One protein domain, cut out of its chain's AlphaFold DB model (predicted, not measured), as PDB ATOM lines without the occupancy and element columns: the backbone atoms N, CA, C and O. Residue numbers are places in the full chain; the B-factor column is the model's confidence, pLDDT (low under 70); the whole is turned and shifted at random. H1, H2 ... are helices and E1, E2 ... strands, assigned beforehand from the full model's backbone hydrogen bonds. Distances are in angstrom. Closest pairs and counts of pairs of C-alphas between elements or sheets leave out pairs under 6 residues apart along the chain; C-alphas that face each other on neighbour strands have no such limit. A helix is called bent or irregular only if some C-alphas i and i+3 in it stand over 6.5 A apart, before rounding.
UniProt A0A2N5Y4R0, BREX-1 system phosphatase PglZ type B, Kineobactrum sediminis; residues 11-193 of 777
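What this domain is: This is residues 11 to 193 of the 777 residues of the protein "BREX-1 system phosphatase PglZ type B" of Kineobactrum sediminis (UniProt A0A2N5Y4R0). A twisted parallel sheet of four strands has short helices over both faces, H1 and H2 over one, H3 and H4 over the other; a second lobe of short helices, H6 to H10, lies beyond the C-terminal ends of the strands. H2 touches H8 between the two lobes. The printed part has 183 residues, with named elements in the order H1 E1 H2 E2 H3 E3 H4 H5 E4 H6 H7 H8 H9 H10; the sheet's order is E2 E3 E1 E4. The class is mixed, with under half of the residues in named elements; the whole is compact, with a radius of gyration of the C-alphas of 16.8 A and spans of 48 by 38 by 33 A.

How they stand to each other: H1, residues 11 to 20, is on the sheet over E1, residues 35 to 39, at a height of 11.6 A. H2, residues 45 to 54, is on the same face, over E2, residues 58 to 61, and E3, residues 96 to 100; it is irregular, with C-alphas 46 and 49 7.7 A apart. H1 and H2 touch, about perpendicular at 76 degrees, the closest C-alphas being those of Val 15 and Ala 54, 7.2 A. On the opposite face are H3, residues 73 to 80, over E2, and H4, residues 104 to 108, over E1. E2, H3 and E3 form a strand-helix-strand unit, two parallel neighbour strands with a helix between along the chain, its crossover right-handed. E1, H2, E2 is a split unit, also right-handed, with E3 between its strands; E3, H4 and H5, residues 123 to 126, and E4, residues 128 to 130, form another, with E1 between. H5 only grazes the sheet. Within hydrogen-bond range are N 59 and O 96 of E2 and E3, 2.8 A, N 97 and O 35 of E3 and E1, 2.8 A, and N 36 and O 128 of E1 and E4, 2.8 A. H6, residues 140 to 145, is close to but not clearly touching H7, residues 159 to 167, with C-alphas 141 and 162 closest at 7.4 A. H8, residues 169 to 174, touches H2 at a shallow tilt of 23 degrees, the same way, with C-alphas 47 and 170 closest at 5.0 A. H9, residues 177 to 180, touches no helix. H10, residues 187 to 192, touches H7 at a shallow tilt of 27 degrees, the same way, with C-alphas 161 and 187 closest at 3.9 A. Every O i to N i+4 pair is within hydrogen-bond range in H1, H3, H4, H6, H7 and H10, but 4 of 6 in H2 and 1 of 2 in H8; H5 and H9 are too short for one.

Where its parts are: H1 begins at C-alpha 11, (285.088, 207.399, 193.149), and is 14.1 A long; E1 is 13.0 A, H2 14.4 A, E3 12.8 A and H7 12.3 A. H10 ends at C-alpha 192, (285.964, 225.349, 189.465).

The domain as a whole: The C-alphas farthest apart, those of Pro 85 and Arg 183, are 49.0 A apart. The printed part has no cut. The links H1 to E1, E2 to H3, H3 to E3, H4 to H5 and H6 to H7 are long. pLDDT is under 70 at residues 27 to 28 and 147 to 149.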
ATOM      1  N   LEU A  11     286.048 208.499 193.285       86.56
ATOM      2  CA  LEU A  11     285.088 207.399 193.149       86.56
ATOM      3  C   LEU A  11     285.687 206.029 193.476       86.56
ATOM      4  O   LEU A  11     285.035 205.222 194.130       86.56
ATOM      5  N   GLN A  12     286.915 205.750 193.044       84.25
ATOM      6  CA  GLN A  12     287.564 204.462 193.294       84.25
ATOM      7  C   GLN A  12     287.941 204.304 194.772       84.25
ATOM      8  O   GLN A  12     287.749 203.223 195.330       84.25
ATOM      9  N   LYS A  13     288.375 205.385 195.441       84.50
ATOM     10  CA  LYS A  13     288.566 205.371 196.903       84.50
ATOM     11  C   LYS A  13     287.233 205.119 197.615       84.50
ATOM     12  O   LYS A  13     287.166 204.256 198.484       84.50
ATOM     13  N   LEU A  14     286.145 205.770 197.196       90.19
ATOM     14  CA  LEU A  14     284.813 205.511 197.756       90.19
ATOM     15  C   LEU A  14     284.370 204.050 197.566       90.19
ATOM     16  O   LEU A  14     283.939 203.417 198.525       90.19
ATOM     17  N   VAL A  15     284.522 203.492 196.360       89.44
ATOM     18  CA  VAL A  15     284.220 202.080 196.053       89.44
ATOM     19  C   VAL A  15     285.030 201.136 196.938       89.44
ATOM     20  O   VAL A  15     284.481 200.168 197.465       89.44
ATOM     21  N   HIS A  16     286.321 201.420 197.121       87.19
ATOM     22  CA  HIS A  16     287.191 200.631 197.983       87.19
ATOM     23  C   HIS A  16     286.685 200.620 199.428       87.19
ATOM     24  O   HIS A  16     286.498 199.543 199.990       87.19
ATOM     25  N   ILE A  17     286.383 201.788 200.002       87.81
ATOM     26  CA  ILE A  17     285.909 201.903 201.390       87.81
ATOM     27  C   ILE A  17     284.533 201.233 201.555       87.81
ATOM     28  O   ILE A  17     284.298 200.545 202.550       87.81
ATOM     29  N   VAL A  18     283.635 201.361 200.568       89.88
ATOM     30  CA  VAL A  18     282.340 200.654 200.563       89.88
ATOM     31  C   VAL A  18     282.556 199.140 200.607       89.88
ATOM     32  O   VAL A  18     281.982 198.467 201.459       89.88
ATOM     33  N   ARG A  19     283.418 198.585 199.747       88.81
ATOM     34  CA  ARG A  19     283.702 197.139 199.729       88.81
ATOM     35  C   ARG A  19     284.406 196.668 200.997       88.81
ATOM     36  O   ARG A  19     284.058 195.618 201.531       88.81
ATOM     37  N   GLN A  20     285.341 197.459 201.517       86.00
ATOM     38  CA  GLN A  20     286.058 197.159 202.753       86.00
ATOM     39  C   GLN A  20     285.112 197.082 203.958       86.00
ATOM     40  O   GLN A  20     285.314 196.244 204.832       86.00
ATOM     41  N   ALA A  21     284.037 197.877 203.981       85.12
ATOM     42  CA  ALA A  21     283.010 197.791 205.018       85.12
ATOM     43  C   ALA A  21     282.217 196.467 204.998       85.12
ATOM     44  O   ALA A  21     281.533 196.148 205.969       85.12
ATOM     45  N   GLY A  22     282.306 195.693 203.910       81.38
ATOM     46  CA  GLY A  22     281.781 194.330 203.810       81.38
ATOM     47  C   GLY A  22     282.756 193.236 204.265       81.38
ATOM     48  O   GLY A  22     282.351 192.075 204.348       81.38
ATOM     49  N   ASN A  23     284.018 193.570 204.563       82.62
ATOM     50  CA  ASN A  23     285.002 192.595 205.033       82.62
ATOM     51  C   ASN A  23     284.642 192.084 206.432       82.62
ATOM     52  O   ASN A  23     284.178 192.827 207.295       82.62
ATOM     53  N   PHE A  24     284.912 190.805 206.670       80.44
ATOM     54  CA  PHE A  24     284.671 190.150 207.950       80.44
ATOM     55  C   PHE A  24     285.792 189.152 208.241       80.44
ATOM     56  O   PHE A  24     286.409 188.594 207.332       80.44
ATOM     57  N   ASN A  25     286.053 188.905 209.523       74.88
ATOM     58  CA  ASN A  25     286.995 187.871 209.932       74.88
ATOM     59  C   ASN A  25     286.280 186.513 209.939       74.88
ATOM     60  O   ASN A  25     285.496 186.236 210.845       74.88
ATOM     61  N   ALA A  26     286.577 185.652 208.964       76.12
ATOM     62  CA  ALA A  26     285.953 184.332 208.834       76.12
ATOM     63  C   ALA A  26     286.205 183.389 210.032       76.12
ATOM     64  O   ALA A  26     285.473 182.416 210.202       76.12
ATOM     65  N   ASN A  27     287.199 183.678 210.881       66.31
ATOM     66  CA  ASN A  27     287.461 182.922 212.111       66.31
ATOM     67  C   ASN A  27     286.592 183.378 213.299       66.31
ATOM     68  O   ASN A  27     286.524 182.670 214.300       66.31
ATOM     69  N   ALA A  28     285.942 184.546 213.206       68.44
ATOM     70  CA  ALA A  28     285.177 185.154 214.299       68.44
ATOM     71  C   ALA A  28     283.719 185.493 213.934       68.44
ATOM     72  O   ALA A  28     282.876 185.603 214.824       68.44
ATOM     73  N   GLN A  29     283.405 185.683 212.649       75.81
ATOM     74  CA  GLN A  29     282.116 186.178 212.160       75.81
ATOM     75  C   GLN A  29     281.655 185.424 210.902       75.81
ATOM     76  O   GLN A  29     282.463 184.927 210.119       75.81
ATOM     77  N   VAL A  30     280.337 185.368 210.697       81.56
ATOM     78  CA  VAL A  30     279.721 184.899 209.443       81.56
ATOM     79  C   VAL A  30     279.682 186.056 208.444       81.56
ATOM     80  O   VAL A  30     279.516 187.206 208.847       81.56
ATOM     81  N   ALA A  31     279.803 185.746 207.150       85.69
ATOM     82  CA  ALA A  31     279.722 186.734 206.078       85.69
ATOM     83  C   ALA A  31     278.448 187.597 206.188       85.69
ATOM     84  O   ALA A  31     277.359 187.037 206.371       85.69
ATOM     85  N   PRO A  32     278.549 188.934 206.057       90.38
ATOM     86  CA  PRO A  32     277.385 189.801 206.110       90.38
ATOM     87  C   PRO A  32     276.484 189.521 204.912       90.38
ATOM     88  O   PRO A  32     276.936 189.409 203.775       90.38
ATOM     89  N   ALA A  33     275.182 189.433 205.160       90.06
ATOM     90  CA  ALA A  33     274.242 189.103 204.100       90.06
ATOM     91  C   ALA A  33     273.980 190.271 203.132       90.06
ATOM     92  O   ALA A  33     273.557 190.048 202.003       90.06
ATOM     93  N   ALA A  34     274.191 191.507 203.585       94.00
ATOM     94  CA  ALA A  34     274.182 192.715 202.770       94.00
ATOM     95  C   ALA A  34     274.928 193.836 203.507       94.00
ATOM     96  O   ALA A  34     275.025 193.815 204.739       94.00
ATOM     97  N   LEU A  35     275.393 194.832 202.760       94.44
ATOM     98  CA  LEU A  35     275.910 196.088 203.285       94.44
ATOM     99  C   LEU A  35     274.823 197.168 203.178       94.44
ATOM    100  O   LEU A  35     274.343 197.462 202.088       94.44
ATOM    101  N   LEU A  36     274.425 197.764 204.299       94.00
ATOM    102  CA  LEU A  36     273.431 198.835 204.353       94.00
ATOM    103  C   LEU A  36     274.120 200.196 204.295       94.00
ATOM    104  O   LEU A  36     274.833 200.560 205.228       94.00
ATOM    105  N   TRP A  37     273.867 200.967 203.243       94.81
ATOM    106  CA  TRP A  37     274.338 202.342 203.107       94.81
ATOM    107  C   TRP A  37     273.200 203.305 203.454       94.81
ATOM    108  O   TRP A  37     272.320 203.567 202.636       94.81
ATOM    109  N   THR A  38     273.212 203.817 204.688       92.62
ATOM    110  CA  THR A  38     272.233 204.799 205.181       92.62
ATOM    111  C   THR A  38     272.640 206.224 204.813       92.62
ATOM    112  O   THR A  38     273.807 206.596 204.936       92.62
ATOM    113  N   ASP A  39     271.679 207.023 204.347       93.06
ATOM    114  CA  ASP A  39     271.893 208.424 203.968       93.06
ATOM    115  C   ASP A  39     270.631 209.252 204.240       93.06
ATOM    116  O   ASP A  39     269.778 209.436 203.365       93.06
ATOM    117  N   LYS A  40     270.495 209.763 205.470       91.94
ATOM    118  CA  LYS A  40     269.319 210.541 205.886       91.94
ATOM    119  C   LYS A  40     269.054 211.772 205.021       91.94
ATOM    120  O   LYS A  40     267.895 212.118 204.795       91.94
ATOM    121  N   GLU A  41     270.109 212.431 204.559       91.31
ATOM    122  CA  GLU A  41     270.033 213.682 203.799       91.31
ATOM    123  C   GLU A  41     270.015 213.454 202.281       91.31
ATOM    124  O   GLU A  41     269.796 214.398 201.525       91.31
ATOM    125  N   SER A  42     270.173 212.205 201.828       93.38
ATOM    126  CA  SER A  42     270.232 211.830 200.407       93.38
ATOM    127  C   SER A  42     271.338 212.567 199.638       93.38
ATOM    128  O   SER A  42     271.178 212.873 198.453       93.38
ATOM    129  N   GLN A  43     272.458 212.869 200.304       92.81
ATOM    130  CA  GLN A  43     273.573 213.616 199.719       92.81
ATOM    131  C   GLN A  43     274.203 212.896 198.522       92.81
ATOM    132  O   GLN A  43     274.689 213.561 197.610       92.81
ATOM    133  N   TRP A  44     274.174 211.560 198.490       93.44
ATOM    134  CA  TRP A  44     274.788 210.765 197.420       93.44
ATOM    135  C   TRP A  44     273.900 210.604 196.180       93.44
ATOM    136  O   TRP A  44     274.356 210.122 195.143       93.44
ATOM    137  N   LEU A  45     272.636 211.036 196.249       88.94
ATOM    138  CA  LEU A  45     271.663 210.878 195.165       88.94
ATOM    139  C   LEU A  45     272.111 211.495 193.818       88.94
ATOM    140  O   LEU A  45     271.923 210.834 192.796       88.94
ATOM    141  N   PRO A  46     272.733 212.695 193.761       86.62
ATOM    142  CA  PRO A  46     273.209 213.276 192.500       86.62
ATOM    143  C   PRO A  46     274.294 212.444 191.798       86.62
ATOM    144  O   PRO A  46     274.405 212.488 190.577       86.62
ATOM    145  N   ALA A  47     275.070 211.668 192.558       88.00
ATOM    146  CA  ALA A  47     276.136 210.800 192.058       88.00
ATOM    147  C   ALA A  47     275.667 209.373 191.723       88.00
ATOM    148  O   ALA A  47     276.456 208.541 191.272       88.00
ATOM    149  N   LEU A  48     274.383 209.068 191.932       88.81
ATOM    150  CA  LEU A  48     273.854 207.714 191.808       88.81
ATOM    151  C   LEU A  48     274.150 207.035 190.453       88.81
ATOM    152  O   LEU A  48     274.497 205.855 190.477       88.81
ATOM    153  N   PRO A  49     274.090 207.716 189.285       85.12
ATOM    154  CA  PRO A  49     274.448 207.091 188.007       85.12
ATOM    155  C   PRO A  49     275.888 206.552 187.968       85.12
ATOM    156  O   PRO A  49     276.115 205.442 187.491       85.12
ATOM    157  N   GLN A  50     276.847 207.305 188.513       82.44
ATOM    158  CA  GLN A  50     278.265 206.926 188.554       82.44
ATOM    159  C   GLN A  50     278.504 205.795 189.558       82.44
ATOM    160  O   GLN A  50     279.228 204.845 189.269       82.44
ATOM    161  N   LEU A  51     277.841 205.862 190.718       88.44
ATOM    162  CA  LEU A  51     277.906 204.820 191.743       88.44
ATOM    163  C   LEU A  51     277.339 203.493 191.234       88.44
ATOM    164  O   LEU A  51     277.957 202.453 191.423       88.44
ATOM    165  N   LEU A  52     276.204 203.525 190.532       87.94
ATOM    166  CA  LEU A  52     275.613 202.343 189.907       87.94
ATOM    167  C   LEU A  52     276.545 201.737 188.849       87.94
ATOM    168  O   LEU A  52     276.609 200.513 188.728       87.94
ATOM    169  N   GLN A  53     277.263 202.560 188.087       85.00
ATOM    170  CA  GLN A  53     278.241 202.073 187.113       85.00
ATOM    171  C   GLN A  53     279.465 201.434 187.790       85.00
ATOM    172  O   GLN A  53     279.947 200.404 187.324       85.00
ATOM    173  N   ALA A  54     279.956 202.020 188.886       85.62
ATOM    174  CA  ALA A  54     281.162 201.565 189.580       85.62
ATOM    175  C   ALA A  54     280.928 200.392 190.552       85.62
ATOM    176  O   ALA A  54     281.842 199.601 190.795       85.62
ATOM    177  N   LEU A  55     279.710 200.257 191.081       90.12
ATOM    178  CA  LEU A  55     279.274 199.177 191.967       90.12
ATOM    179  C   LEU A  55     278.151 198.377 191.285       90.12
ATOM    180  O   LEU A  55     276.969 198.704 191.439       90.12
ATOM    181  N   PRO A  56     278.476 197.322 190.517       89.94
ATOM    182  CA  PRO A  56     277.471 196.410 189.971       89.94
ATOM    183  C   PRO A  56     276.554 195.808 191.053       89.94
ATOM    184  O   PRO A  56     275.360 195.639 190.823       89.94
ATOM    185  N   GLU A  57     277.097 195.572 192.249       93.62
ATOM    186  CA  GLU A  57     276.425 195.050 193.443       93.62
ATOM    187  C   GLU A  57     275.529 196.062 194.192       93.62
ATOM    188  O   GLU A  57     274.940 195.705 195.214       93.62
ATOM    189  N   LEU A  58     275.421 197.311 193.717       95.94
ATOM    190  CA  LEU A  58     274.611 198.367 194.332       95.94
ATOM    191  C   LEU A  58     273.141 198.318 193.889       95.94
ATOM    192  O   LEU A  58     272.835 198.364 192.696       95.94
ATOM    193  N   PHE A  59     272.236 198.335 194.868       96.19
ATOM    194  CA  PHE A  59     270.786 198.408 194.695       96.19
ATOM    195  C   PHE A  59     270.183 199.525 195.544       96.19
ATOM    196  O   PHE A  59     270.665 199.825 196.636       96.19
ATOM    197  N   VAL A  60     269.102 200.128 195.057       96.75
ATOM    198  CA  VAL A  60     268.526 201.346 195.641       96.75
ATOM    199  C   VAL A  60     267.130 201.079 196.187       96.75
ATOM    200  O   VAL A  60     266.271 200.515 195.505       96.75
ATOM    201  N   PHE A  61     266.872 201.513 197.419       95.75
ATOM    202  CA  PHE A  61     265.528 201.494 197.987       95.75
ATOM    203  C   PHE A  61     264.655 202.602 197.395       95.75
ATOM    204  O   PHE A  61     265.000 203.782 197.454       95.75
ATOM    205  N   GLY A  62     263.504 202.222 196.837       94.19
ATOM    206  CA  GLY A  62     262.578 203.161 196.210       94.19
ATOM    207  C   GLY A  62     261.398 202.488 195.508       94.19
ATOM    208  O   GLY A  62     260.967 201.393 195.873       94.19
ATOM    209  N   GLY A  63     260.849 203.167 194.497       92.81
ATOM    210  CA  GLY A  63     259.828 202.596 193.612       92.81
ATOM    211  C   GLY A  63     260.369 201.407 192.812       92.81
ATOM    212  O   GLY A  63     261.566 201.312 192.575       92.81
ATOM    213  N   TYR A  64     259.492 200.485 192.413       94.44
ATOM    214  CA  TYR A  64     259.888 199.304 191.644       94.44
ATOM    215  C   TYR A  64     260.328 199.679 190.221       94.44
ATOM    216  O   TYR A  64     259.491 200.046 189.398       94.44
ATOM    217  N   ASP A  65     261.629 199.569 189.957       92.75
ATOM    218  CA  ASP A  65     262.284 199.777 188.663       92.75
ATOM    219  C   ASP A  65     263.552 198.888 188.583       92.75
ATOM    220  O   ASP A  65     264.668 199.334 188.890       92.75
ATOM    221  N   PRO A  66     263.393 197.593 188.245       88.19
ATOM    222  CA  PRO A  66     264.491 196.626 188.264       88.19
ATOM    223  C   PRO A  66     265.586 196.934 187.235       88.19
ATOM    224  O   PRO A  66     266.751 196.657 187.516       88.19
ATOM    225  N   ASP A  67     265.252 197.565 186.102       86.88
ATOM    226  CA  ASP A  67     266.224 197.961 185.070       86.88
ATOM    227  C   ASP A  67     267.218 199.002 185.609       86.88
ATOM    228  O   ASP A  67     268.387 199.036 185.225       86.88
ATOM    229  N   ARG A  68     266.773 199.823 186.569       86.38
ATOM    230  CA  ARG A  68     267.611 200.783 187.303       86.38
ATOM    231  C   ARG A  68     268.100 200.261 188.653       86.38
ATOM    232  O   ARG A  68     268.538 201.056 189.484       86.38
ATOM    233  N   ARG A  69     267.996 198.950 188.907       93.25
ATOM    234  CA  ARG A  69     268.352 198.310 190.188       93.25
ATOM    235  C   ARG A  69     267.683 198.969 191.405       93.25
ATOM    236  O   ARG A  69     268.241 198.988 192.503       93.25
ATOM    237  N   THR A  70     266.481 199.510 191.217       94.38
ATOM    238  CA  THR A  70     265.724 200.218 192.254       94.38
ATOM    239  C   THR A  70     264.457 199.441 192.601       94.38
ATOM    240  O   THR A  70     263.757 198.939 191.723       94.38
ATOM    241  N   GLY A  71     264.123 199.327 193.885       94.69
ATOM    242  CA  GLY A  71     262.870 198.684 194.257       94.69
ATOM    243  C   GLY A  71     262.490 198.761 195.730       94.69
ATOM    244  O   GLY A  71     263.264 199.226 196.569       94.69
ATOM    245  N   PRO A  72     261.269 198.301 196.060       95.88
ATOM    246  CA  PRO A  72     260.772 198.300 197.427       95.88
ATOM    247  C   PRO A  72     261.520 197.269 198.283       95.88
ATOM    248  O   PRO A  72     262.100 196.312 197.771       95.88
ATOM    249  N   ALA A  73     261.431 197.400 199.609       94.50
ATOM    250  CA  ALA A  73     262.131 196.540 200.569       94.50
ATOM    251  C   ALA A  73     261.928 195.033 200.327       94.50
ATOM    252  O   ALA A  73     262.865 194.253 200.464       94.50
ATOM    253  N   ILE A  74     260.721 194.612 199.932       92.81
ATOM    254  CA  ILE A  74     260.426 193.203 199.620       92.81
ATOM    255  C   ILE A  74     261.236 192.723 198.409       92.81
ATOM    256  O   ILE A  74     261.789 191.628 198.445       92.81
ATOM    257  N   TRP A  75     261.344 193.545 197.364       94.75
ATOM    258  CA  TRP A  75     262.132 193.210 196.181       94.75
ATOM    259  C   TRP A  75     263.623 193.112 196.520       94.75
ATOM    260  O   TRP A  75     264.262 192.126 196.167       94.75
ATOM    261  N   LEU A  76     264.145 194.059 197.304       95.19
ATOM    262  CA  LEU A  76     265.535 194.033 197.771       95.19
ATOM    263  C   LEU A  76     265.844 192.792 198.624       95.19
ATOM    264  O   LEU A  76     266.922 192.221 198.498       95.19
ATOM    265  N   ARG A  77     264.897 192.299 199.437       93.31
ATOM    266  CA  ARG A  77     265.075 191.017 200.146       93.31
ATOM    267  C   ARG A  77     265.249 189.840 199.188       93.31
ATOM    268  O   ARG A  77     266.060 188.965 199.468       93.31
ATOM    269  N   CYS A  78     264.501 189.815 198.087       91.88
ATOM    270  CA  CYS A  78     264.631 188.779 197.063       91.88
ATOM    271  C   CYS A  78     265.973 188.868 196.318       91.88
ATOM    272  O   CYS A  78     266.547 187.828 196.004       91.88
ATOM    273  N   VAL A  79     266.490 190.083 196.087       92.06
ATOM    274  CA  VAL A  79     267.845 190.302 195.547       92.06
ATOM    275  C   VAL A  79     268.898 189.735 196.502       92.06
ATOM    276  O   VAL A  79     269.702 188.902 196.101       92.06
ATOM    277  N   ILE A  80     268.842 190.107 197.784       91.81
ATOM    278  CA  ILE A  80     269.783 189.640 198.818       91.81
ATOM    279  C   ILE A  80     269.745 188.114 198.981       91.81
ATOM    280  O   ILE A  80     270.770 187.486 199.220       91.81
ATOM    281  N   ALA A  81     268.563 187.509 198.869       88.81
ATOM    282  CA  ALA A  81     268.394 186.062 198.961       88.81
ATOM    283  C   ALA A  81     268.796 185.309 197.677       88.81
ATOM    284  O   ALA A  81     268.738 184.081 197.665       88.81
ATOM    285  N   GLY A  82     269.148 186.014 196.595       87.31
ATOM    286  CA  GLY A  82     269.499 185.406 195.309       87.31
ATOM    287  C   GLY A  82     268.338 184.666 194.636       87.31
ATOM    288  O   GLY A  82     268.560 183.739 193.864       87.31
ATOM    289  N   THR A  83     267.084 185.026 194.934       88.19
ATOM    290  CA  THR A  83     265.901 184.299 194.432       88.19
ATOM    291  C   THR A  83     265.367 184.840 193.104       88.19
ATOM    292  O   THR A  83     264.361 184.337 192.607       88.19
ATOM    293  N   LEU A  84     265.975 185.896 192.555       86.44
ATOM    294  CA  LEU A  84     265.555 186.545 191.311       86.44
ATOM    295  C   LEU A  84     266.507 186.159 190.168       86.44
ATOM    296  O   LEU A  84     267.614 186.681 190.124       86.44
ATOM    297  N   PRO A  85     266.086 185.319 189.203       75.56
ATOM    298  CA  PRO A  85     266.962 184.864 188.117       75.56
ATOM    299  C   PRO A  85     267.442 185.981 187.181       75.56
ATOM    300  O   PRO A  85     268.415 185.801 186.465       75.56
ATOM    301  N   ALA A  86     266.728 187.109 187.145       77.12
ATOM    302  CA  ALA A  86     267.026 188.247 186.279       77.12
ATOM    303  C   ALA A  86     267.932 189.304 186.939       77.12
ATOM    304  O   ALA A  86     268.205 190.329 186.323       77.12
ATOM    305  N   VAL A  87     268.347 189.099 188.195       82.88
ATOM    306  CA  VAL A  87     269.188 190.044 188.940       82.88
ATOM    307  C   VAL A  87     270.442 189.318 189.408       82.88
ATOM    308  O   VAL A  87     270.377 188.479 190.302       82.88
ATOM    309  N   GLU A  88     271.580 189.654 188.809       78.69
ATOM    310  CA  GLU A  88     272.872 189.056 189.144       78.69
ATOM    311  C   GLU A  88     273.681 189.991 190.048       78.69
ATOM    312  O   GLU A  88     273.882 191.165 189.737       78.69
ATOM    313  N   VAL A  89     274.155 189.457 191.174       83.94
ATOM    314  CA  VAL A  89     275.192 190.084 192.003       83.94
ATOM    315  C   VAL A  89     276.515 189.401 191.647       83.94
ATOM    316  O   VAL A  89     276.537 188.167 191.619       83.94
ATOM    317  N   PRO A  90     277.601 190.144 191.356       84.94
ATOM    318  CA  PRO A  90     278.881 189.542 190.995       84.94
ATOM    319  C   PRO A  90     279.369 188.517 192.024       84.94
ATOM    320  O   PRO A  90     279.258 188.728 193.234       84.94
ATOM    321  N   GLU A  91     279.947 187.418 191.541       77.25
ATOM    322  CA  GLU A  91     280.461 186.353 192.401       77.25
ATOM    323  C   GLU A  91     281.541 186.892 193.355       77.25
ATOM    324  O   GLU A  91     282.455 187.613 192.952       77.25
ATOM    325  N   GLY A  92     281.417 186.563 194.644       78.25
ATOM    326  CA  GLY A  92     282.334 187.022 195.689       78.25
ATOM    327  C   GLY A  92     282.082 188.440 196.220       78.25
ATOM    328  O   GLY A  92     282.820 188.863 197.107       78.25
ATOM    329  N   GLN A  93     281.059 189.160 195.740       84.56
ATOM    330  CA  GLN A  93     280.679 190.482 196.258       84.56
ATOM    331  C   GLN A  93     279.443 190.421 197.167       84.56
ATOM    332  O   GLN A  93     278.491 189.684 196.909       84.56
ATOM    333  N   VAL A  94     279.445 191.231 198.229       89.94
ATOM    334  CA  VAL A  94     278.297 191.392 199.135       89.94
ATOM    335  C   VAL A  94     277.327 192.425 198.537       89.94
ATOM    336  O   VAL A  94     277.778 193.512 198.174       89.94
ATOM    337  N   PRO A  95     276.008 192.155 198.454       94.06
ATOM    338  CA  PRO A  95     275.042 193.133 197.949       94.06
ATOM    339  C   PRO A  95     275.062 194.436 198.761       94.06
ATOM    340  O   PRO A  95     274.952 194.397 199.990       94.06
ATOM    341  N   VAL A  96     275.135 195.587 198.088       96.44
ATOM    342  CA  VAL A  96     275.111 196.916 198.719       96.44
ATOM    343  C   VAL A  96     273.729 197.535 198.538       96.44
ATOM    344  O   VAL A  96     273.247 197.689 197.419       96.44
ATOM    345  N   ILE A  97     273.078 197.908 199.638       96.31
ATOM    346  CA  ILE A  97     271.722 198.459 199.650       96.31
ATOM    347  C   ILE A  97     271.774 199.923 200.075       96.31
ATOM    348  O   ILE A  97     271.968 200.227 201.252       96.31
ATOM    349  N   TYR A  98     271.573 200.827 199.120       96.56
ATOM    350  CA  TYR A  98     271.512 202.263 199.362       96.56
ATOM    351  C   TYR A  98     270.108 202.699 199.787       96.56
ATOM    352  O   TYR A  98     269.111 202.402 199.120       96.56
ATOM    353  N   LEU A  99     270.042 203.398 200.920       94.62
ATOM    354  CA  LEU A  99     268.818 203.775 201.619       94.62
ATOM    355  C   LEU A  99     268.692 205.308 201.720       94.62
ATOM    356  O   LEU A  99     268.922 205.875 202.795       94.62
ATOM    357  N   PRO A 100     268.314 205.995 200.625       93.75
ATOM    358  CA  PRO A 100     268.142 207.443 200.647       93.75
ATOM    359  C   PRO A 100     266.994 207.839 201.588       93.75
ATOM    360  O   PRO A 100     265.907 207.260 201.555       93.75
ATOM    361  N   GLY A 101     267.235 208.830 202.444       91.25
ATOM    362  CA  GLY A 101     266.267 209.353 203.411       91.25
ATOM    363  C   GLY A 101     266.142 208.545 204.710       91.25
ATOM    364  O   GLY A 101     265.350 208.912 205.588       91.25
ATOM    365  N   ILE A 102     266.917 207.468 204.864       90.19
ATOM    366  CA  ILE A 102     266.875 206.569 206.025       90.19
ATOM    367  C   ILE A 102     268.216 206.619 206.755       90.19
ATOM    368  O   ILE A 102     269.257 206.349 206.163       90.19
ATOM    369  N   SER A 103     268.179 206.926 208.052       88.56
ATOM    370  CA  SER A 103     269.356 206.898 208.929       88.56
ATOM    371  C   SER A 103     269.530 205.540 209.609       88.56
ATOM    372  O   SER A 103     268.587 204.755 209.746       88.56
ATOM    373  N   ARG A 104     270.719 205.292 210.167       86.38
ATOM    374  CA  ARG A 104     270.946 204.119 211.029       86.38
ATOM    375  C   ARG A 104     270.012 204.066 212.248       86.38
ATOM    376  O   ARG A 104     269.573 202.982 212.633       86.38
ATOM    377  N   SER A 105     269.708 205.207 212.870       84.50
ATOM    378  CA  SER A 105     268.764 205.277 213.998       84.50
ATOM    379  C   SER A 105     267.356 204.847 213.596       84.50
ATOM    380  O   SER A 105     266.714 204.124 214.357       84.50
ATOM    381  N   ASP A 106     266.926 205.207 212.382       85.00
ATOM    382  CA  ASP A 106     265.613 204.825 211.852       85.00
ATOM    383  C   ASP A 106     265.491 203.302 211.687       85.00
ATOM    384  O   ASP A 106     264.394 202.770 211.806       85.00
ATOM    385  N   LEU A 107     266.599 202.584 211.451       83.62
ATOM    386  CA  LEU A 107     266.622 201.116 211.345       83.62
ATOM    387  C   LEU A 107     266.697 200.403 212.705       83.62
ATOM    388  O   LEU A 107     266.184 199.292 212.841       83.62
ATOM    389  N   ARG A 108     267.327 201.020 213.715       82.56
ATOM    390  CA  ARG A 108     267.443 200.447 215.072       82.56
ATOM    391  C   ARG A 108     266.136 200.515 215.852       82.56
ATOM    392  O   ARG A 108     265.797 199.582 216.574       82.56
ATOM    393  N   ALA A 109     265.401 201.613 215.718       82.50
ATOM    394  CA  ALA A 109     264.130 201.803 216.403       82.50
ATOM    395  C   ALA A 109     262.985 201.133 215.623       82.50
ATOM    396  O   ALA A 109     262.166 201.831 215.038       82.50
ATOM    397  N   ILE A 110     262.912 199.792 215.628       77.06
ATOM    398  CA  ILE A 110     261.967 198.990 214.807       77.06
ATOM    399  C   ILE A 110     260.504 199.459 214.938       77.06
ATOM    400  O   ILE A 110     259.747 199.439 213.964       77.06
ATOM    401  N   GLU A 111     260.100 199.913 216.126       76.12
ATOM    402  CA  GLU A 111     258.753 200.443 216.387       76.12
ATOM    403  C   GLU A 111     258.473 201.774 215.668       76.12
ATOM    404  O   GLU A 111     257.330 202.047 215.304       76.12
ATOM    405  N   GLN A 112     259.511 202.581 215.435       77.50
ATOM    406  CA  GLN A 112     259.461 203.904 214.797       77.50
ATOM    407  C   GLN A 112     259.962 203.883 213.340       77.50
ATOM    408  O   GLN A 112     259.834 204.879 212.628       77.50
ATOM    409  N   THR A 113     260.506 202.756 212.874       81.75
ATOM    410  CA  THR A 113     260.942 202.549 211.491       81.75
ATOM    411  C   THR A 113     259.758 202.687 210.521       81.75
ATOM    412  O   THR A 113     258.722 202.054 210.744       81.75
ATOM    413  N   PRO A 114     259.880 203.437 209.407       84.56
ATOM    414  CA  PRO A 114     258.823 203.531 208.398       84.56
ATOM    415  C   PRO A 114     258.384 202.160 207.859       84.56
ATOM    416  O   PRO A 114     259.223 201.315 207.545       84.56
ATOM    417  N   ASP A 115     257.075 201.953 207.671       86.06
ATOM    418  CA  ASP A 115     256.518 200.657 207.237       86.06
ATOM    419  C   ASP A 115     257.157 200.119 205.949       86.06
ATOM    420  O   ASP A 115     257.387 198.918 205.814       86.06
ATOM    421  N   ALA A 116     257.509 201.018 205.027       86.94
ATOM    422  CA  ALA A 116     258.107 200.669 203.746       86.94
ATOM    423  C   ALA A 116     259.503 200.023 203.862       86.94
ATOM    424  O   ALA A 116     259.872 199.266 202.966       86.94
ATOM    425  N   ILE A 117     260.265 200.289 204.936       90.62
ATOM    426  CA  ILE A 117     261.629 199.758 205.130       90.62
ATOM    427  C   ILE A 117     261.705 198.658 206.202       90.62
ATOM    428  O   ILE A 117     262.680 197.907 206.230       90.62
ATOM    429  N   LYS A 118     260.654 198.470 207.019       89.62
ATOM    430  CA  LYS A 118     260.571 197.405 208.043       89.62
ATOM    431  C   LYS A 118     261.033 196.017 207.567       89.62
ATOM    432  O   LYS A 118     261.734 195.361 208.336       89.62
ATOM    433  N   PRO A 119     260.737 195.549 206.334       90.94
ATOM    434  CA  PRO A 119     261.213 194.239 205.881       90.94
ATOM    435  C   PRO A 119     262.744 194.096 205.833       90.94
ATOM    436  O   PRO A 119     263.237 192.975 205.902       90.94
ATOM    437  N   LEU A 120     263.489 195.201 205.718       91.06
ATOM    438  CA  LEU A 120     264.954 195.219 205.725       91.06
ATOM    439  C   LEU A 120     265.543 195.492 207.117       91.06
ATOM    440  O   LEU A 120     266.750 195.366 207.283       91.06
ATOM    441  N   ALA A 121     264.731 195.814 208.132       88.12
ATOM    442  CA  ALA A 121     265.229 196.184 209.460       88.12
ATOM    443  C   ALA A 121     266.055 195.069 210.126       88.12
ATOM    444  O   ALA A 121     266.992 195.357 210.863       88.12
ATOM    445  N   GLU A 122     265.760 193.799 209.847       88.81
ATOM    446  CA  GLU A 122     266.513 192.660 210.396       88.81
ATOM    447  C   GLU A 122     267.968 192.576 209.893       88.81
ATOM    448  O   GLU A 122     268.831 192.044 210.591       88.81
ATOM    449  N   LEU A 123     268.283 193.213 208.754       89.31
ATOM    450  CA  LEU A 123     269.652 193.302 208.233       89.31
ATOM    451  C   LEU A 123     270.605 194.055 209.165       89.31
ATOM    452  O   LEU A 123     271.810 193.917 209.016       89.31
ATOM    453  N   GLN A 124     270.105 194.784 210.163       82.88
ATOM    454  CA  GLN A 124     270.961 195.352 211.208       82.88
ATOM    455  C   GLN A 124     271.683 194.287 212.056       82.88
ATOM    456  O   GLN A 124     272.664 194.611 212.718       82.88
ATOM    457  N   PHE A 125     271.178 193.045 212.069       85.12
ATOM    458  CA  PHE A 125     271.737 191.936 212.845       85.12
ATOM    459  C   PHE A 125     272.579 190.979 211.997       85.12
ATOM    460  O   PHE A 125     273.544 190.416 212.503       85.12
ATOM    461  N   ARG A 126     272.213 190.776 210.722       89.31
ATOM    462  CA  ARG A 126     272.900 189.841 209.803       89.31
ATOM    463  C   ARG A 126     273.701 190.510 208.683       89.31
ATOM    464  O   ARG A 126     274.323 189.817 207.884       89.31
ATOM    465  N   GLY A 127     273.610 191.827 208.555       88.50
ATOM    466  CA  GLY A 127     274.330 192.634 207.576       88.50
ATOM    467  C   GLY A 127     275.333 193.569 208.245       88.50
ATOM    468  O   GLY A 127     275.363 193.707 209.468       88.50
ATOM    469  N   ALA A 128     276.144 194.226 207.425       89.81
ATOM    470  CA  ALA A 128     277.041 195.294 207.850       89.81
ATOM    471  C   ALA A 128     276.400 196.659 207.552       89.81
ATOM    472  O   ALA A 128     275.590 196.778 206.634       89.81
ATOM    473  N   VAL A 129     276.745 197.700 208.314       88.12
ATOM    474  CA  VAL A 129     276.280 199.076 208.056       88.12
ATOM    475  C   VAL A 129     277.468 199.914 207.613       88.12
ATOM    476  O   VAL A 129     278.436 200.049 208.358       88.12
ATOM    477  N   PHE A 130     277.367 200.500 206.426       89.19
ATOM    478  CA  PHE A 130     278.338 201.445 205.901       89.19
ATOM    479  C   PHE A 130     278.087 202.838 206.489       89.19
ATOM    480  O   PHE A 130     277.011 203.410 206.325       89.19
ATOM    481  N   GLY A 131     279.075 203.372 207.207       84.31
ATOM    482  CA  GLY A 131     278.972 204.652 207.901       84.31
ATOM    483  C   GLY A 131     280.264 205.025 208.626       84.31
ATOM    484  O   GLY A 131     281.283 204.348 208.510       84.31
ATOM    485  N   GLN A 132     280.223 206.111 209.394       83.44
ATOM    486  CA  GLN A 132     281.346 206.560 210.219       83.44
ATOM    487  C   GLN A 132     281.580 205.629 211.424       83.44
ATOM    488  O   GLN A 132     280.647 204.991 211.915       83.44
ATOM    489  N   ILE A 133     282.797 205.639 211.986       74.38
ATOM    490  CA  ILE A 133     283.173 204.857 213.188       74.38
ATOM    491  C   ILE A 133     282.267 205.186 214.389       74.38
ATOM    492  O   ILE A 133     281.871 204.306 215.148       74.38
ATOM    493  N   ASN A 134     281.858 206.450 214.523       74.62
ATOM    494  CA  ASN A 134     280.919 206.909 215.556       74.62
ATOM    495  C   ASN A 134     279.461 206.442 215.329       74.62
ATOM    496  O   ASN A 134     278.568 206.779 216.107       74.62
ATOM    497  N   GLY A 135     279.207 205.697 214.251       73.31
ATOM    498  CA  GLY A 135     277.919 205.125 213.895       73.31
ATOM    499  C   GLY A 135     276.941 206.054 213.176       73.31
ATOM    500  O   GLY A 135     275.795 205.639 212.995       73.31
ATOM    501  N   LYS A 136     277.360 207.262 212.771       83.06
ATOM    502  CA  LYS A 136     276.575 208.183 211.929       83.06
ATOM    503  C   LYS A 136     276.691 207.846 210.440       83.06
ATOM    504  O   LYS A 136     277.642 207.190 210.019       83.06
ATOM    505  N   ASP A 137     275.749 208.360 209.651       85.75
ATOM    506  CA  ASP A 137     275.775 208.260 208.188       85.75
ATOM    507  C   ASP A 137     277.049 208.913 207.620       85.75
ATOM    508  O   ASP A 137     277.551 209.927 208.129       85.75
ATOM    509  N   LEU A 138     277.596 208.329 206.553       88.88
ATOM    510  CA  LEU A 138     278.749 208.895 205.863       88.88
ATOM    511  C   LEU A 138     278.288 210.018 204.925       88.88
ATOM    512  O   LEU A 138     277.955 209.779 203.770       88.88
ATOM    513  N   THR A 139     278.260 211.253 205.428       90.44
ATOM    514  CA  THR A 139     278.059 212.455 204.593       90.44
ATOM    515  C   THR A 139     279.225 212.647 203.618       90.44
ATOM    516  O   THR A 139     280.345 212.247 203.941       90.44
ATOM    517  N   VAL A 140     279.009 213.341 202.496       91.25
ATOM    518  CA  VAL A 140     280.070 213.676 201.524       91.25
ATOM    519  C   VAL A 140     281.229 214.401 202.216       91.25
ATOM    520  O   VAL A 140     282.382 214.013 202.061       91.25
ATOM    521  N   ASN A 141     280.937 215.384 203.074       90.81
ATOM    522  CA  ASN A 141     281.969 216.104 203.819       90.81
ATOM    523  C   ASN A 141     282.765 215.193 204.768       90.81
ATOM    524  O   ASN A 141     283.980 215.328 204.887       90.81
ATOM    525  N   ALA A 142     282.097 214.258 205.451       88.25
ATOM    526  CA  ALA A 142     282.774 213.286 206.311       88.25
ATOM    527  C   ALA A 142     283.656 212.326 205.502       88.25
ATOM    528  O   ALA A 142     284.747 211.997 205.953       88.25
ATOM    529  N   PHE A 143     283.222 211.918 204.308       91.12
ATOM    530  CA  PHE A 143     284.055 211.139 203.395       91.12
ATOM    531  C   PHE A 143     285.293 211.926 202.934       91.12
ATOM    532  O   PHE A 143     286.383 211.371 202.926       91.12
ATOM    533  N   LEU A 144     285.179 213.218 202.621       89.81
ATOM    534  CA  LEU A 144     286.350 214.009 202.220       89.81
ATOM    535  C   LEU A 144     287.317 214.274 203.386       89.81
ATOM    536  O   LEU A 144     288.522 214.201 203.200       89.81
ATOM    537  N   THR A 145     286.807 214.559 204.587       88.88
ATOM    538  CA  THR A 145     287.622 215.041 205.727       88.88
ATOM    539  C   THR A 145     288.101 213.960 206.696       88.88
ATOM    540  O   THR A 145     289.037 214.191 207.459       88.88
ATOM    541  N   SER A 146     287.468 212.785 206.729       83.25
ATOM    542  CA  SER A 146     287.855 211.710 207.653       83.25
ATOM    543  C   SER A 146     289.162 211.058 207.207       83.25
ATOM    544  O   SER A 146     289.256 210.631 206.064       83.25
ATOM    545  N   GLY A 147     290.148 210.935 208.102       68.25
ATOM    546  CA  GLY A 147     291.422 210.267 207.799       68.25
ATOM    547  C   GLY A 147     291.381 208.736 207.894       68.25
ATOM    548  O   GLY A 147     292.228 208.070 207.321       68.25
ATOM    549  N   SER A 148     290.402 208.160 208.600       63.22
ATOM    550  CA  SER A 148     290.325 206.705 208.829       63.22
ATOM    551  C   SER A 148     289.316 205.975 207.935       63.22
ATOM    552  O   SER A 148     289.411 204.766 207.769       63.22
ATOM    553  N   MET A 149     288.320 206.687 207.399       65.88
ATOM    554  CA  MET A 149     287.225 206.151 206.563       65.88
ATOM    555  C   MET A 149     286.893 207.108 205.399       65.88
ATOM    556  O   MET A 149     285.750 207.188 204.948       65.88
ATOM    557  N   GLY A 150     287.874 207.900 204.971       78.94
ATOM    558  CA  GLY A 150     287.716 208.979 204.004       78.94
ATOM    559  C   GLY A 150     289.049 209.391 203.383       78.94
ATOM    560  O   GLY A 150     289.993 208.608 203.388       78.94
ATOM    561  N   LEU A 151     289.118 210.607 202.840       82.12
ATOM    562  CA  LEU A 151     290.294 211.125 202.130       82.12
ATOM    563  C   LEU A 151     291.241 211.978 202.986       82.12
ATOM    564  O   LEU A 151     292.298 212.364 202.503       82.12
ATOM    565  N   GLY A 152     290.876 212.309 204.229       85.12
ATOM    566  CA  GLY A 152     291.713 213.133 205.111       85.12
ATOM    567  C   GLY A 152     291.993 214.561 204.613       85.12
ATOM    568  O   GLY A 152     292.972 215.168 205.037       85.12
ATOM    569  N   LEU A 153     291.156 215.107 203.725       87.69
ATOM    570  CA  LEU A 153     291.341 216.424 203.109       87.69
ATOM    571  C   LEU A 153     290.949 217.571 204.053       87.69
ATOM    572  O   LEU A 153     290.013 217.453 204.852       87.69
ATOM    573  N   ASP A 154     291.602 218.724 203.899       88.44
ATOM    574  CA  ASP A 154     291.213 219.961 204.583       88.44
ATOM    575  C   ASP A 154     290.099 220.675 203.798       88.44
ATOM    576  O   ASP A 154     290.351 221.337 202.793       88.44
ATOM    577  N   VAL A 155     288.845 220.531 204.239       90.69
ATOM    578  CA  VAL A 155     287.665 221.155 203.609       90.69
ATOM    579  C   VAL A 155     287.060 222.210 204.532       90.69
ATOM    580  O   VAL A 155     286.771 221.949 205.707       90.69
ATOM    581  N   ALA A 156     286.789 223.404 203.997       88.25
ATOM    582  CA  ALA A 156     286.121 224.456 204.751       88.25
ATOM    583  C   ALA A 156     284.679 224.064 205.151       88.25
ATOM    584  O   ALA A 156     283.888 223.517 204.380       88.25
ATOM    585  N   LYS A 157     284.322 224.362 206.407       88.31
ATOM    586  CA  LYS A 157     283.038 223.969 207.024       88.31
ATOM    587  C   LYS A 157     281.929 225.014 206.869       88.31
ATOM    588  O   LYS A 157     280.863 224.860 207.461       88.31
ATOM    589  N   ASP A 158     282.173 226.099 206.136       89.06
ATOM    590  CA  ASP A 158     281.169 227.137 205.919       89.06
ATOM    591  C   ASP A 158     280.064 226.659 204.957       89.06
ATOM    592  O   ASP A 158     280.262 225.788 204.107       89.06
ATOM    593  N   ALA A 159     278.874 227.249 205.081       85.75
ATOM    594  CA  ALA A 159     277.700 226.824 204.323       85.75
ATOM    595  C   ALA A 159     277.858 226.988 202.799       85.75
ATOM    596  O   ALA A 159     277.218 226.258 202.040       85.75
ATOM    597  N   SER A 160     278.688 227.935 202.342       84.56
ATOM    598  CA  SER A 160     278.905 228.152 200.911       84.56
ATOM    599  C   SER A 160     279.740 227.025 200.304       84.56
ATOM    600  O   SER A 160     279.358 226.484 199.266       84.56
ATOM    601  N   THR A 161     280.785 226.588 201.011       85.75
ATOM    602  CA  THR A 161     281.628 225.453 200.623       85.75
ATOM    603  C   THR A 161     280.838 224.147 200.624       85.75
ATOM    604  O   THR A 161     280.864 223.420 199.634       85.75
ATOM    605  N   GLN A 162     280.041 223.884 201.667       89.25
ATOM    606  CA  GLN A 162     279.205 222.674 201.732       89.25
ATOM    607  C   GLN A 162     278.195 222.599 200.577       89.25
ATOM    608  O   GLN A 162     277.984 221.538 199.987       89.25
ATOM    609  N   LYS A 163     277.595 223.736 200.207       83.75
ATOM    610  CA  LYS A 163     276.661 223.808 199.079       83.75
ATOM    611  C   LYS A 163     277.362 223.597 197.733       83.75
ATOM    612  O   LYS A 163     276.831 222.872 196.895       83.75
ATOM    613  N   ALA A 164     278.520 224.224 197.525       82.06
ATOM    614  CA  ALA A 164     279.301 224.079 196.296       82.06
ATOM    615  C   ALA A 164     279.796 222.634 196.109       82.06
ATOM    616  O   ALA A 164     279.662 222.077 195.024       82.06
ATOM    617  N   MET A 165     280.260 221.996 197.187       90.69
ATOM    618  CA  MET A 165     280.674 220.590 197.212       90.69
ATOM    619  C   MET A 165     279.551 219.648 196.755       90.69
ATOM    620  O   MET A 165     279.770 218.813 195.883       90.69
ATOM    621  N   LEU A 166     278.335 219.795 197.299       87.75
ATOM    622  CA  LEU A 166     277.194 218.966 196.889       87.75
ATOM    623  C   LEU A 166     276.762 219.240 195.440       87.75
ATOM    624  O   LEU A 166     276.387 218.311 194.728       87.75
ATOM    625  N   ALA A 167     276.837 220.496 194.986       82.56
ATOM    626  CA  ALA A 167     276.526 220.858 193.602       82.56
ATOM    627  C   ALA A 167     277.539 220.279 192.596       82.56
ATOM    628  O   ALA A 167     277.153 219.891 191.495       82.56
ATOM    629  N   GLY A 168     278.815 220.197 192.981       83.25
ATOM    630  CA  GLY A 168     279.908 219.640 192.183       83.25
ATOM    631  C   GLY A 168     280.145 218.140 192.365       83.25
ATOM    632  O   GLY A 168     281.074 217.618 191.756       83.25
ATOM    633  N   LEU A 169     279.340 217.435 193.173       86.81
ATOM    634  CA  LEU A 169     279.626 216.065 193.620       86.81
ATOM    635  C   LEU A 169     279.908 215.089 192.469       86.81
ATOM    636  O   LEU A 169     280.857 214.315 192.543       86.81
ATOM    637  N   ALA A 170     279.112 215.134 191.399       80.75
ATOM    638  CA  ALA A 170     279.301 214.234 190.264       80.75
ATOM    639  C   ALA A 170     280.666 214.442 189.581       80.75
ATOM    640  O   ALA A 170     281.314 213.471 189.200       80.75
ATOM    641  N   GLN A 171     281.133 215.688 189.469       78.88
ATOM    642  CA  GLN A 171     282.454 215.977 188.905       78.88
ATOM    643  C   GLN A 171     283.567 215.662 189.900       78.88
ATOM    644  O   GLN A 171     284.564 215.059 189.535       78.88
ATOM    645  N   LEU A 172     283.357 215.963 191.181       85.19
ATOM    646  CA  LEU A 172     284.304 215.643 192.245       85.19
ATOM    647  C   LEU A 172     284.663 214.152 192.283       85.19
ATOM    648  O   LEU A 172     285.818 213.807 192.499       85.19
ATOM    649  N   LEU A 173     283.690 213.262 192.061       83.44
ATOM    650  CA  LEU A 173     283.926 211.817 192.087       83.44
ATOM    651  C   LEU A 173     284.856 211.324 190.968       83.44
ATOM    652  O   LEU A 173     285.516 210.300 191.147       83.44
ATOM    653  N   VAL A 174     284.931 212.025 189.836       77.50
ATOM    654  CA  VAL A 174     285.809 211.642 188.716       77.50
ATOM    655  C   VAL A 174     287.181 212.317 188.764       77.50
ATOM    656  O   VAL A 174     288.051 211.967 187.965       77.50
ATOM    657  N   GLU A 175     287.397 213.235 189.707       77.75
ATOM    658  CA  GLU A 175     288.700 213.863 189.917       77.75
ATOM    659  C   GLU A 175     289.676 212.918 190.649       77.75
ATOM    660  O   GLU A 175     289.258 212.076 191.458       77.75
ATOM    661  N   PRO A 176     290.991 213.036 190.401       73.62
ATOM    662  CA  PRO A 176     292.021 212.351 191.177       73.62
ATOM    663  C   PRO A 176     292.035 212.850 192.624       73.62
ATOM    664  O   PRO A 176     292.029 214.060 192.856       73.62
ATOM    665  N   ALA A 177     292.113 211.945 193.605       79.06
ATOM    666  CA  ALA A 177     292.176 212.340 195.016       79.06
ATOM    667  C   ALA A 177     293.394 213.238 195.317       79.06
ATOM    668  O   ALA A 177     293.259 214.229 196.029       79.06
ATOM    669  N   SER A 178     294.535 212.967 194.678       74.75
ATOM    670  CA  SER A 178     295.779 213.739 194.808       74.75
ATOM    671  C   SER A 178     295.650 215.207 194.384       74.75
ATOM    672  O   SER A 178     296.300 216.076 194.960       74.75
ATOM    673  N   SER A 179     294.757 215.530 193.440       72.12
ATOM    674  CA  SER A 179     294.512 216.917 192.992       72.12
ATOM    675  C   SER A 179     293.859 217.810 194.065       72.12
ATOM    676  O   SER A 179     293.824 219.045 193.954       72.12
ATOM    677  N   LEU A 180     293.321 217.173 195.107       78.75
ATOM    678  CA  LEU A 180     292.586 217.797 196.199       78.75
ATOM    679  C   LEU A 180     293.422 217.901 197.485       78.75
ATOM    680  O   LEU A 180     293.004 218.575 198.425       78.75
ATOM    681  N   GLU A 181     294.591 217.258 197.529       79.88
ATOM    682  CA  GLU A 181     295.472 217.186 198.695       79.88
ATOM    683  C   GLU A 181     296.395 218.418 198.813       79.88
ATOM    684  O   GLU A 181     296.539 219.226 197.893       79.88
ATOM    685  N   GLY A 182     297.014 218.604 199.985       74.56
ATOM    686  CA  GLY A 182     298.044 219.632 200.207       74.56
ATOM    687  C   GLY A 182     297.549 221.083 200.301       74.56
ATOM    688  O   GLY A 182     298.361 221.996 200.458       74.56
ATOM    689  N   ARG A 183     296.233 221.318 200.236       81.12
ATOM    690  CA  ARG A 183     295.617 222.645 200.393       81.12
ATOM    691  C   ARG A 183     294.240 222.570 201.044       81.12
ATOM    692  O   ARG A 183     293.605 221.522 201.060       81.12
ATOM    693  N   ARG A 184     293.770 223.720 201.532       85.62
ATOM    694  CA  ARG A 184     292.404 223.887 202.033       85.62
ATOM    695  C   ARG A 184     291.436 224.122 200.876       85.62
ATOM    696  O   ARG A 184     291.638 225.053 200.104       85.62
ATOM    697  N   LEU A 185     290.394 223.300 200.788       86.94
ATOM    698  CA  LEU A 185     289.360 223.365 199.754       86.94
ATOM    699  C   LEU A 185     288.204 224.265 200.192       86.94
ATOM    700  O   LEU A 185     287.616 224.076 201.265       86.94
ATOM    701  N   GLU A 186     287.850 225.215 199.334       88.50
ATOM    702  CA  GLU A 186     286.788 226.193 199.563       88.50
ATOM    703  C   GLU A 186     285.740 226.158 198.440       88.50
ATOM    704  O   GLU A 186     285.858 225.436 197.447       88.50
ATOM    705  N   ALA A 187     284.675 226.951 198.580       79.06
ATOM    706  CA  ALA A 187     283.601 227.024 197.591       79.06
ATOM    707  C   ALA A 187     284.103 227.285 196.157       79.06
ATOM    708  O   ALA A 187     283.530 226.756 195.205       79.06
ATOM    709  N   SER A 188     285.162 228.084 195.983       73.94
ATOM    710  CA  SER A 188     285.772 228.347 194.673       73.94
ATOM    711  C   SER A 188     286.341 227.094 194.014       73.94
ATOM    712  O   SER A 188     286.181 226.950 192.807       73.94
ATOM    713  N   ASP A 189     286.946 226.183 194.778       78.94
ATOM    714  CA  ASP A 189     287.538 224.955 194.240       78.94
ATOM    715  C   ASP A 189     286.452 224.013 193.713       78.94
ATOM    716  O   ASP A 189     286.525 223.548 192.579       78.94
ATOM    717  N   PHE A 190     285.376 223.812 194.481       81.56
ATOM    718  CA  PHE A 190     284.246 222.989 194.034       81.56
ATOM    719  C   PHE A 190     283.480 223.620 192.863       81.56
ATOM    720  O   PHE A 190     282.997 222.910 191.985       81.56
ATOM    721  N   ASN A 191     283.392 224.952 192.807       74.06
ATOM    722  CA  ASN A 191     282.808 225.651 191.660       74.06
ATOM    723  C   ASN A 191     283.709 225.583 190.414       74.06
ATOM    724  O   ASN A 191     283.196 225.564 189.295       74.06
ATOM    725  N   ALA A 192     285.034 225.521 190.578       71.62
ATOM    726  CA  ALA A 192     285.964 225.349 189.465       71.62
ATOM    727  C   ALA A 192     285.765 223.996 188.763       71.62
ATOM    728  O   ALA A 192     285.868 223.937 187.542       71.62
ATOM    729  N   LEU A 193     285.353 222.947 189.490       70.75
ATOM    730  CA  LEU A 193     284.985 221.648 188.900       70.75
ATOM    731  C   LEU A 193     283.823 221.741 187.898       70.75
ATOM    732  O   LEU A 193     283.698 220.903 187.004       70.75
TER     733      LEU A 193